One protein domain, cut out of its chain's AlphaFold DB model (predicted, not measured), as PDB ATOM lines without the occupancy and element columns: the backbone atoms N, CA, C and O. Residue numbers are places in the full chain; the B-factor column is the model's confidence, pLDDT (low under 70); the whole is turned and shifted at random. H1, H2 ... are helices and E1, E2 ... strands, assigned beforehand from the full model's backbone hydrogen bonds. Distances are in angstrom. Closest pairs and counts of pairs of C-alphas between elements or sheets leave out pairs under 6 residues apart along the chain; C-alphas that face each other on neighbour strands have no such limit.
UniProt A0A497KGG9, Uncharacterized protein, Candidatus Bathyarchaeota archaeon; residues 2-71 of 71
ATOM      1  N   ILE A   2     146.913 246.037 184.592       66.19
ATOM      2  CA  ILE A   2     146.026 245.062 183.895       66.19
ATOM      3  C   ILE A   2     146.808 244.071 183.009       66.19
ATOM      4  O   ILE A   2     146.497 242.883 182.970       66.19
ATOM      5  N   LYS A   3     147.860 244.544 182.332       70.19
ATOM      6  CA  LYS A   3     148.763 243.714 181.512       70.19
ATOM      7  C   LYS A   3     149.526 242.680 182.350       70.19
ATOM      8  O   LYS A   3     149.681 241.546 181.914       70.19
ATOM      9  N   ASP A   4     149.915 243.058 183.566       79.56
ATOM     10  CA  ASP A   4     150.630 242.193 184.510       79.56
ATOM     11  C   ASP A   4     149.692 241.141 185.109       79.56
ATOM     12  O   ASP A   4     150.044 239.970 185.192       79.56
ATOM     13  N   ILE A   5     148.452 241.527 185.435       86.44
ATOM     14  CA  ILE A   5     147.409 240.595 185.887       86.44
ATOM     15  C   ILE A   5     147.084 239.585 184.781       86.44
ATOM     16  O   ILE A   5     147.046 238.386 185.040       86.44
ATOM     17  N   SER A   6     146.908 240.046 183.539       89.50
ATOM     18  CA  SER A   6     146.666 239.165 182.391       89.50
ATOM     19  C   SER A   6     147.821 238.179 182.180       89.50
ATOM     20  O   SER A   6     147.598 236.985 181.983       89.50
ATOM     21  N   PHE A   7     149.066 238.645 182.316       91.62
ATOM     22  CA  PHE A   7     150.249 237.793 182.226       91.62
ATOM     23  C   PHE A   7     150.306 236.736 183.340       91.62
ATOM     24  O   PHE A   7     150.562 235.567 183.059       91.62
ATOM     25  N   LEU A   8     150.000 237.109 184.586       91.56
ATOM     26  CA  LEU A   8     149.935 236.170 185.710       91.56
ATOM     27  C   LEU A   8     148.832 235.122 185.528       91.56
ATOM     28  O   LEU A   8     149.057 233.946 185.809       91.56
ATOM     29  N   VAL A   9     147.666 235.521 185.013       93.25
ATOM     30  CA  VAL A   9     146.570 234.592 184.700       93.25
ATOM     31  C   VAL A   9     146.995 233.608 183.612       93.25
ATOM     32  O   VAL A   9     146.806 232.402 183.774       93.25
ATOM     33  N   LEU A  10     147.622 234.087 182.534       94.00
ATOM     34  CA  LEU A  10     148.126 233.224 181.463       94.00
ATOM     35  C   LEU A  10     149.172 232.231 181.978       94.00
ATOM     36  O   LEU A  10     149.068 231.037 181.697       94.00
ATOM     37  N   LEU A  11     150.141 232.691 182.773       94.25
ATOM     38  CA  LEU A  11     151.132 231.808 183.388       94.25
ATOM     39  C   LEU A  11     150.479 230.768 184.305       94.25
ATOM     40  O   LEU A  11     150.827 229.590 184.231       94.25
ATOM     41  N   GLY A  12     149.500 231.173 185.114       95.25
ATOM     42  CA  GLY A  12     148.737 230.266 185.969       95.25
ATOM     43  C   GLY A  12     148.022 229.168 185.178       95.25
ATOM     44  O   GLY A  12     148.139 227.992 185.520       95.25
ATOM     45  N   LEU A  13     147.352 229.521 184.078       94.75
ATOM     46  CA  LEU A  13     146.680 228.557 183.198       94.75
ATOM     47  C   LEU A  13     147.674 227.597 182.528       94.75
ATOM     48  O   LEU A  13     147.427 226.390 182.458       94.75
ATOM     49  N   ILE A  14     148.823 228.101 182.070       94.06
ATOM     50  CA  ILE A  14     149.872 227.264 181.474       94.06
ATOM     51  C   ILE A  14     150.383 226.246 182.501       94.06
ATOM     52  O   ILE A  14     150.443 225.053 182.198       94.06
ATOM     53  N   LEU A  15     150.697 226.679 183.725       94.69
ATOM     54  CA  LEU A  15     151.157 225.781 184.787       94.69
ATOM     55  C   LEU A  15     150.089 224.749 185.166       94.69
ATOM     56  O   LEU A  15     150.391 223.557 185.241       94.69
ATOM     57  N   TYR A  16     148.838 225.185 185.330       92.75
ATOM     58  CA  TYR A  16     147.709 224.307 185.634       92.75
ATOM     59  C   TYR A  16     147.572 223.182 184.598       92.75
ATOM     60  O   TYR A  16     147.566 222.002 184.955       92.75
ATOM     61  N   THR A  17     147.562 223.523 183.304       88.50
ATOM     62  CA  THR A  17     147.416 222.523 182.232       88.50
ATOM     63  C   THR A  17     148.590 221.543 182.164       88.50
ATOM     64  O   THR A  17     148.396 220.365 181.853       88.50
ATOM     65  N   GLN A  18     149.815 221.985 182.464       88.69
ATOM     66  CA  GLN A  18     150.981 221.100 182.512       88.69
ATOM     67  C   GLN A  18     150.896 220.098 183.669       88.69
ATOM     68  O   GLN A  18     151.178 218.913 183.467       88.69
ATOM     69  N   VAL A  19     150.484 220.550 184.856       88.44
ATOM     70  CA  VAL A  19     150.305 219.686 186.032       88.44
ATOM     71  C   VAL A  19     149.194 218.669 185.782       88.44
ATOM     72  O   VAL A  19     149.412 217.472 185.960       88.44
ATOM     73  N   GLU A  20     148.044 219.109 185.269       85.50
ATOM     74  CA  GLU A  20     146.915 218.237 184.928       85.50
ATOM     75  C   GLU A  20     147.318 217.144 183.922       85.50
ATOM     76  O   GLU A  20     146.977 215.970 184.083       85.50
ATOM     77  N   LYS A  21     148.101 217.492 182.890       81.50
ATOM     78  CA  LYS A  21     148.630 216.516 181.919       81.50
ATOM     79  C   LYS A  21     149.570 215.495 182.562       81.50
ATOM     80  O   LYS A  21     149.513 214.325 182.192       81.50
ATOM     81  N   ARG A  22     150.429 215.905 183.501       82.75
ATOM     82  CA  ARG A  22     151.320 214.978 184.222       82.75
ATOM     83  C   ARG A  22     150.542 214.038 185.137       82.75
ATOM     84  O   ARG A  22     150.832 212.848 185.143       82.75
ATOM     85  N   LEU A  23     149.541 214.553 185.850       80.06
ATOM     86  CA  LEU A  23     148.665 213.737 186.693       80.06
ATOM     87  C   LEU A  23     147.877 212.720 185.863       80.06
ATOM     88  O   LEU A  23     147.815 211.558 186.248       80.06
ATOM     89  N   ARG A  24     147.364 213.119 184.688       72.94
ATOM     90  CA  ARG A  24     146.763 212.179 183.730       72.94
ATOM     91  C   ARG A  24     147.756 211.102 183.295       72.94
ATOM     92  O   ARG A  24     147.450 209.937 183.475       72.94
ATOM     93  N   LYS A  25     148.962 211.464 182.836       69.06
ATOM     94  CA  LYS A  25     150.008 210.489 182.448       69.06
ATOM     95  C   LYS A  25     150.420 209.525 183.568       69.06
ATOM     96  O   LYS A  25     150.863 208.424 183.277       69.06
ATOM     97  N   GLY A  26     150.326 209.946 184.831       67.75
ATOM     98  CA  GLY A  26     150.557 209.076 185.990       67.75
ATOM     99  C   GLY A  26     149.349 208.212 186.376       67.75
ATOM    100  O   GLY A  26     149.489 207.292 187.179       67.75
ATOM    101  N   GLY A  27     148.166 208.502 185.830       68.94
ATOM    102  CA  GLY A  27     146.969 207.681 185.959       68.94
ATOM    103  C   GLY A  27     147.003 206.483 185.010       68.94
ATOM    104  O   GLY A  27     147.650 206.512 183.966       68.94
ATOM    105  N   LYS A  28     146.292 205.408 185.367       71.50
ATOM    106  CA  LYS A  28     146.161 204.229 184.504       71.50
ATOM    107  C   LYS A  28     145.384 204.611 183.242       71.50
ATOM    108  O   LYS A  28     144.173 204.813 183.305       71.50
ATOM    109  N   GLU A  29     146.091 204.689 182.119       75.69
ATOM    110  CA  GLU A  29     145.495 204.780 180.789       75.69
ATOM    111  C   GLU A  29     144.609 203.557 180.547       75.69
ATOM    112  O   GLU A  29     145.016 202.414 180.764       75.69
ATOM    113  N   MET A  30     143.370 203.801 180.134       83.44
ATOM    114  CA  MET A  30     142.448 202.764 179.687       83.44
ATOM    115  C   MET A  30     142.037 203.073 178.258       83.44
ATOM    116  O   MET A  30     141.892 204.231 177.886       83.44
ATOM    117  N   GLU A  31     141.834 202.053 177.442       87.56
ATOM    118  CA  GLU A  31     141.255 202.242 176.119       87.56
ATOM    119  C   GLU A  31     139.729 202.177 176.243       87.56
ATOM    120  O   GLU A  31     139.187 201.231 176.823       87.56
ATOM    121  N   CYS A  32     138.999 203.182 175.745       89.06
ATOM    122  CA  CYS A  32     137.547 203.041 175.668       89.06
ATOM    123  C   CYS A  32     137.208 201.967 174.629       89.06
ATOM    124  O   CYS A  32     137.447 202.146 173.437       89.06
ATOM    125  N   LEU A  33     136.510 200.926 175.078       87.25
ATOM    126  CA  LEU A  33     136.063 199.810 174.245       87.25
ATOM    127  C   LEU A  33     135.166 200.222 173.058       87.25
ATOM    128  O   LEU A  33     135.114 199.527 172.053       87.25
ATOM    129  N   ALA A  34     134.437 201.336 173.173       89.12
ATOM    130  CA  ALA A  34     133.488 201.782 172.151       89.12
ATOM    131  C   ALA A  34     134.108 202.663 171.053       89.12
ATOM    132  O   ALA A  34     133.591 202.689 169.943       89.12
ATOM    133  N   CYS A  35     135.172 203.421 171.346       91.25
ATOM    134  CA  CYS A  35     135.765 204.354 170.375       91.25
ATOM    135  C   CYS A  35     137.286 204.238 170.211       91.25
ATOM    136  O   CYS A  35     137.855 205.012 169.445       91.25
ATOM    137  N   GLY A  36     137.951 203.333 170.937       88.12
ATOM    138  CA  GLY A  36     139.397 203.094 170.842       88.12
ATOM    139  C   GLY A  36     140.274 204.236 171.363       88.12
ATOM    140  O   GLY A  36     141.488 204.226 171.188       88.12
ATOM    141  N   ARG A  37     139.694 205.274 171.979       87.75
ATOM    142  CA  ARG A  37     140.478 206.387 172.531       87.75
ATOM    143  C   ARG A  37     141.114 205.988 173.855       87.75
ATOM    144  O   ARG A  37     140.430 205.450 174.727       87.75
ATOM    145  N   THR A  38     142.371 206.375 174.040       86.38
ATOM    146  CA  THR A  38     143.013 206.394 175.355       86.38
ATOM    147  C   THR A  38     142.309 207.408 176.249       86.38
ATOM    148  O   THR A  38     142.219 208.595 175.927       86.38
ATOM    149  N   ILE A  39     141.789 206.928 177.370       85.38
ATOM    150  CA  ILE A  39     141.057 207.696 178.364       85.38
ATOM    151  C   ILE A  39     141.761 207.587 179.713       85.38
ATOM    152  O   ILE A  39     142.252 206.534 180.117       85.38
ATOM    153  N   PHE A  40     141.785 208.711 180.416       78.25
ATOM    154  CA  PHE A  40     142.282 208.825 181.790       78.25
ATOM    155  C   PHE A  40     141.135 209.005 182.789       78.25
ATOM    156  O   PHE A  40     141.336 209.075 184.000       78.25
ATOM    157  N   GLU A  41     139.924 209.141 182.261       76.38
ATOM    158  CA  GLU A  41     138.720 209.480 182.993       76.38
ATOM    159  C   GLU A  41     137.963 208.208 183.369       76.38
ATOM    160  O   GLU A  41     138.005 207.193 182.670       76.38
ATOM    161  N   LYS A  42     137.251 208.266 184.495       80.81
ATOM    162  CA  LYS A  42     136.314 207.208 184.877       80.81
ATOM    163  C   LYS A  42     135.108 207.211 183.924       80.81
ATOM    164  O   LYS A  42     134.820 208.248 183.325       80.81
ATOM    165  N   PRO A  43     134.368 206.091 183.830       85.56
ATOM    166  CA  PRO A  43     133.101 206.053 183.111       85.56
ATOM    167  C   PRO A  43     132.189 207.214 183.521       85.56
ATOM    168  O   PRO A  43     132.031 207.499 184.712       85.56
ATOM    169  N   VAL A  44     131.603 207.883 182.533       89.50
ATOM    170  CA  VAL A  44     130.801 209.093 182.735       89.50
ATOM    171  C   VAL A  44     129.334 208.710 182.810       89.50
ATOM    172  O   VAL A  44     128.843 207.954 181.973       89.50
ATOM    173  N   LYS A  45     128.621 209.239 183.804       91.25
ATOM    174  CA  LYS A  45     127.170 209.088 183.915       91.25
ATOM    175  C   LYS A  45     126.494 210.355 183.416       91.25
ATOM    176  O   LYS A  45     126.817 211.440 183.893       91.25
ATOM    177  N   ILE A  46     125.558 210.215 182.487       89.62
ATOM    178  CA  ILE A  46     124.690 211.308 182.050       89.62
ATOM    179  C   ILE A  46     123.236 210.920 182.294       89.62
ATOM    180  O   ILE A  46     122.855 209.757 182.144       89.62
ATOM    181  N   LYS A  47     122.426 211.904 182.678       89.31
ATOM    182  CA  LYS A  47     120.981 211.750 182.804       89.31
ATOM    183  C   LYS A  47     120.338 212.378 181.575       89.31
ATOM    184  O   LYS A  47     120.553 213.560 181.319       89.31
ATOM    185  N   THR A  48     119.604 211.580 180.807       81.12
ATOM    186  CA  THR A  48     118.830 212.050 179.654       81.12
ATOM    187  C   THR A  48     117.381 211.659 179.878       81.12
ATOM    188  O   THR A  48     117.110 210.497 180.182       81.12
ATOM    189  N   ASP A  49     116.473 212.623 179.745       78.94
ATOM    190  CA  ASP A  49     115.057 212.467 180.078       78.94
ATOM    191  C   ASP A  49     114.914 211.865 181.498       78.94
ATOM    192  O   ASP A  49     115.319 212.494 182.479       78.94
ATOM    193  N   ASP A  50     114.482 210.605 181.598       81.75
ATOM    194  CA  ASP A  50     114.329 209.846 182.847       81.75
ATOM    195  C   ASP A  50     115.310 208.667 182.997       81.75
ATOM    196  O   ASP A  50     115.194 207.859 183.920       81.75
ATOM    197  N   LYS A  51     116.289 208.535 182.093       85.38
ATOM    198  CA  LYS A  51     117.255 207.428 182.089       85.38
ATOM    199  C   LYS A  51     118.637 207.906 182.514       85.38
ATOM    200  O   LYS A  51     119.206 208.831 181.932       85.38
ATOM    201  N   GLU A  52     119.213 207.220 183.497       89.44
ATOM    202  CA  GLU A  52     120.645 207.305 183.768       89.44
ATOM    203  C   GLU A  52     121.395 206.364 182.827       89.44
ATOM    204  O   GLU A  52     121.155 205.157 182.800       89.44
ATOM    205  N   MET A  53     122.310 206.924 182.042       89.19
ATOM    206  CA  MET A  53     123.156 206.180 181.119       89.19
ATOM    207  C   MET A  53     124.620 206.330 181.514       89.19
ATOM    208  O   MET A  53     125.087 207.424 181.836       89.19
ATOM    209  N   VAL A  54     125.351 205.217 181.474       90.25
ATOM    210  CA  VAL A  54     126.783 205.163 181.782       90.25
ATOM    211  C   VAL A  54     127.559 204.930 180.494       90.25
ATOM    212  O   VAL A  54     127.289 203.981 179.764       90.25
ATOM    213  N   PHE A  55     128.542 205.782 180.231       90.88
ATOM    214  CA  PHE A  55     129.396 205.732 179.052       90.88
ATOM    215  C   PHE A  55     130.830 205.384 179.444       90.88
ATOM    216  O   PHE A  55     131.314 205.815 180.490       90.88
ATOM    217  N   CYS A  56     131.538 204.652 178.573       88.31
ATOM    218  CA  CYS A  56     132.954 204.311 178.775       88.31
ATOM    219  C   CYS A  56     133.829 205.562 178.973       88.31
ATOM    220  O   CYS A  56     134.838 205.495 179.662       88.31
ATOM    221  N   CYS A  57     133.460 206.680 178.336       90.69
ATOM    222  CA  CYS A  57     134.231 207.913 178.292       90.69
ATOM    223  C   CYS A  57     133.350 209.122 177.974       90.69
ATOM    224  O   CYS A  57     132.250 208.992 177.424       90.69
ATOM    225  N   GLU A  58     133.878 210.310 178.262       89.56
ATOM    226  CA  GLU A  58     133.195 211.577 178.010       89.56
ATOM    227  C   GLU A  58     132.965 211.839 176.513       89.56
ATOM    228  O   GLU A  58     131.925 212.367 176.126       89.56
ATOM    229  N   HIS A  59     133.891 211.416 175.645       90.44
ATOM    230  CA  HIS A  59     133.747 211.574 174.194       90.44
ATOM    231  C   HIS A  59     132.509 210.838 173.657       90.44
ATOM    232  O   HIS A  59     131.739 211.407 172.885       90.44
ATOM    233  N   CYS A  60     132.277 209.599 174.098       92.00
ATOM    234  CA  CYS A  60     131.091 208.831 173.717       92.00
ATOM    235  C   CYS A  60     129.803 209.452 174.271       92.00
ATOM    236  O   CYS A  60     128.812 209.538 173.548       92.00
ATOM    237  N   ALA A  61     129.824 209.931 175.519       91.31
ATOM    238  CA  ALA A  61     128.678 210.614 176.117       91.31
ATOM    239  C   ALA A  61     128.307 211.892 175.340       91.31
ATOM    240  O   ALA A  61     127.139 212.116 175.024       91.31
ATOM    241  N   LYS A  62     129.306 212.707 174.973       90.44
ATOM    242  CA  LYS A  62     129.116 213.921 174.164       90.44
ATOM    243  C   LYS A  62     128.570 213.601 172.775       90.44
ATOM    244  O   LYS A  62     127.626 214.253 172.346       90.44
ATOM    245  N   ALA A  63     129.115 212.587 172.103       90.75
ATOM    246  CA  ALA A  63     128.630 212.168 170.789       90.75
ATOM    247  C   ALA A  63     127.145 211.765 170.824       90.75
ATOM    248  O   ALA A  63     126.381 212.171 169.947       90.75
ATOM    249  N   TYR A  64     126.720 211.034 171.862       89.62
ATOM    250  CA  TYR A  64     125.316 210.667 172.069       89.62
ATOM    251  C   TYR A  64     124.416 211.891 172.300       89.62
ATOM    252  O   TYR A  64     123.363 212.021 171.683       89.62
ATOM    253  N   LEU A  65     124.837 212.822 173.160       88.19
ATOM    254  CA  LEU A  65     124.070 214.043 173.424       88.19
ATOM    255  C   LEU A  65     123.944 214.940 172.189       88.19
ATOM    256  O   LEU A  65     122.890 215.534 171.982       88.19
ATOM    257  N   SER A  66     124.995 215.044 171.372       88.62
ATOM    258  CA  SER A  66     124.941 215.794 170.113       88.62
ATOM    259  C   SER A  66     123.959 215.167 169.128       88.62
ATOM    260  O   SER A  66     123.116 215.872 168.589       88.62
ATOM    261  N   SER A  67     123.997 213.843 168.964       85.12
ATOM    262  CA  SER A  67     123.074 213.129 168.066       85.12
ATOM    263  C   SER A  67     121.620 213.147 168.553       85.12
ATOM    264  O   SER A  67     120.708 213.136 167.736       85.12
ATOM    265  N   LYS A  68     121.378 213.252 169.865       78.19
ATOM    266  CA  LYS A  68     120.031 213.441 170.432       78.19
ATOM    267  C   LYS A  68     119.436 214.833 170.211       78.19
ATOM    268  O   LYS A  68     118.221 214.960 170.266       78.19
ATOM    269  N   LYS A  69     120.259 215.867 170.017       64.75
ATOM    270  CA  LYS A  69     119.786 217.244 169.778       64.75
ATOM    271  C   LYS A  69     119.386 217.505 168.325       64.75
ATOM    272  O   LYS A  69     118.756 218.520 168.058       64.75
ATOM    273  N   GLU A  70     119.787 216.631 167.404       58.84
ATOM    274  CA  GLU A  70     119.491 216.741 165.968       58.84
ATOM    275  C   GLU A  70     118.178 216.040 165.564       58.84
ATOM    276  O   GLU A  70     117.801 216.073 164.394       58.84
ATOM    277  N   THR A  71     117.470 215.442 166.528       46.62
ATOM    278  CA  THR A  71     116.105 214.899 166.396       46.62
ATOM    279  C   THR A  71     115.118 215.734 167.182       46.62
ATOM    280  O   THR A  71     114.027 216.010 166.643       46.62
TER     281      THR A  71
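AT A GLANCE: This is residues 2 to 71 of the 71 residues of an uncharacterized protein of Candidatus Bathyarchaeota archaeon (UniProt A0A497KGG9). A long single helix, H1, sticks out with its residues 2 to 20 as a free arm from a small head, in which the two-stranded hairpin E1 and E2 has the short helix H2 packed over one face, nearer to E1 than to E2. Arm and head make a wide V, with the looped stretch of residues 27 to 43 joining them at its point. The printed part has 70 residues with two named helices and two named strands, in the order H1, E1, E2, H2; the sheet, of order E1 - E2, is antiparallel, and the class is mixed, helices and strands. The whole is extended, with a radius of gyration of the C-alphas of 17.1 A, and elongated, spanning 48 by 31 by 18 A.

HOW THE PARTS SIT: The sheet is made of E1, residues 44 to 48, and E2, residues 51 to 55, antiparallel neighbours with 152 degrees between their directions. They form a hairpin, joined by a tight link. N 46 and O 53 are 2.9 A apart and N 55 and O 44 are 2.8 A apart, both within hydrogen-bond range. C-alphas 45 and 54 face each other at 4.5 A. H2, residues 58 to 69, follows E2 after a tight link. The closest C-alphas of E1 and H2 are those of Val 44 and Glu 58, 5.9 A apart. Those of E2 and H2 are Phe 55 and Ala 61, 5.7 A apart. Residues 30 to 31 pair with residues 38 to 39, antiparallel, outside the named strands. H1, residues 2 to 26, is apart from E2 and from H2. In H1 and H2 every O i to N i+4 pair is within hydrogen-bond range.

IN THESE COORDINATES: E1 runs from C-alpha 44 at (130.801, 209.093, 182.735) to C-alpha 48, 12.7 A, and E2 from C-alpha 51 to C-alpha 55, 12.6 A. H2 measures 16.7 A and ends with C-alpha 69 at (119.786, 217.244, 169.778). H1 measures 36.3 A, from C-alpha 2 at (146.026, 245.062, 183.895) to C-alpha 26 at (150.557, 209.076, 185.990).

THE WHOLE: The two C-alphas farthest apart are those of Asp 4 and Asp 50, 48.7 A. Without residues 2 to 20, which stand free, the body has 51 residues and spans 39 by 19 by 18 A. The link from H1 to E1, 17 residues, is long. The printed part has no cut and ends at residue 71, the chain's last. The mean pLDDT of the printed part is 84.5; residue 2, residues 25 to 27 and residues 69 to 71 are under 70.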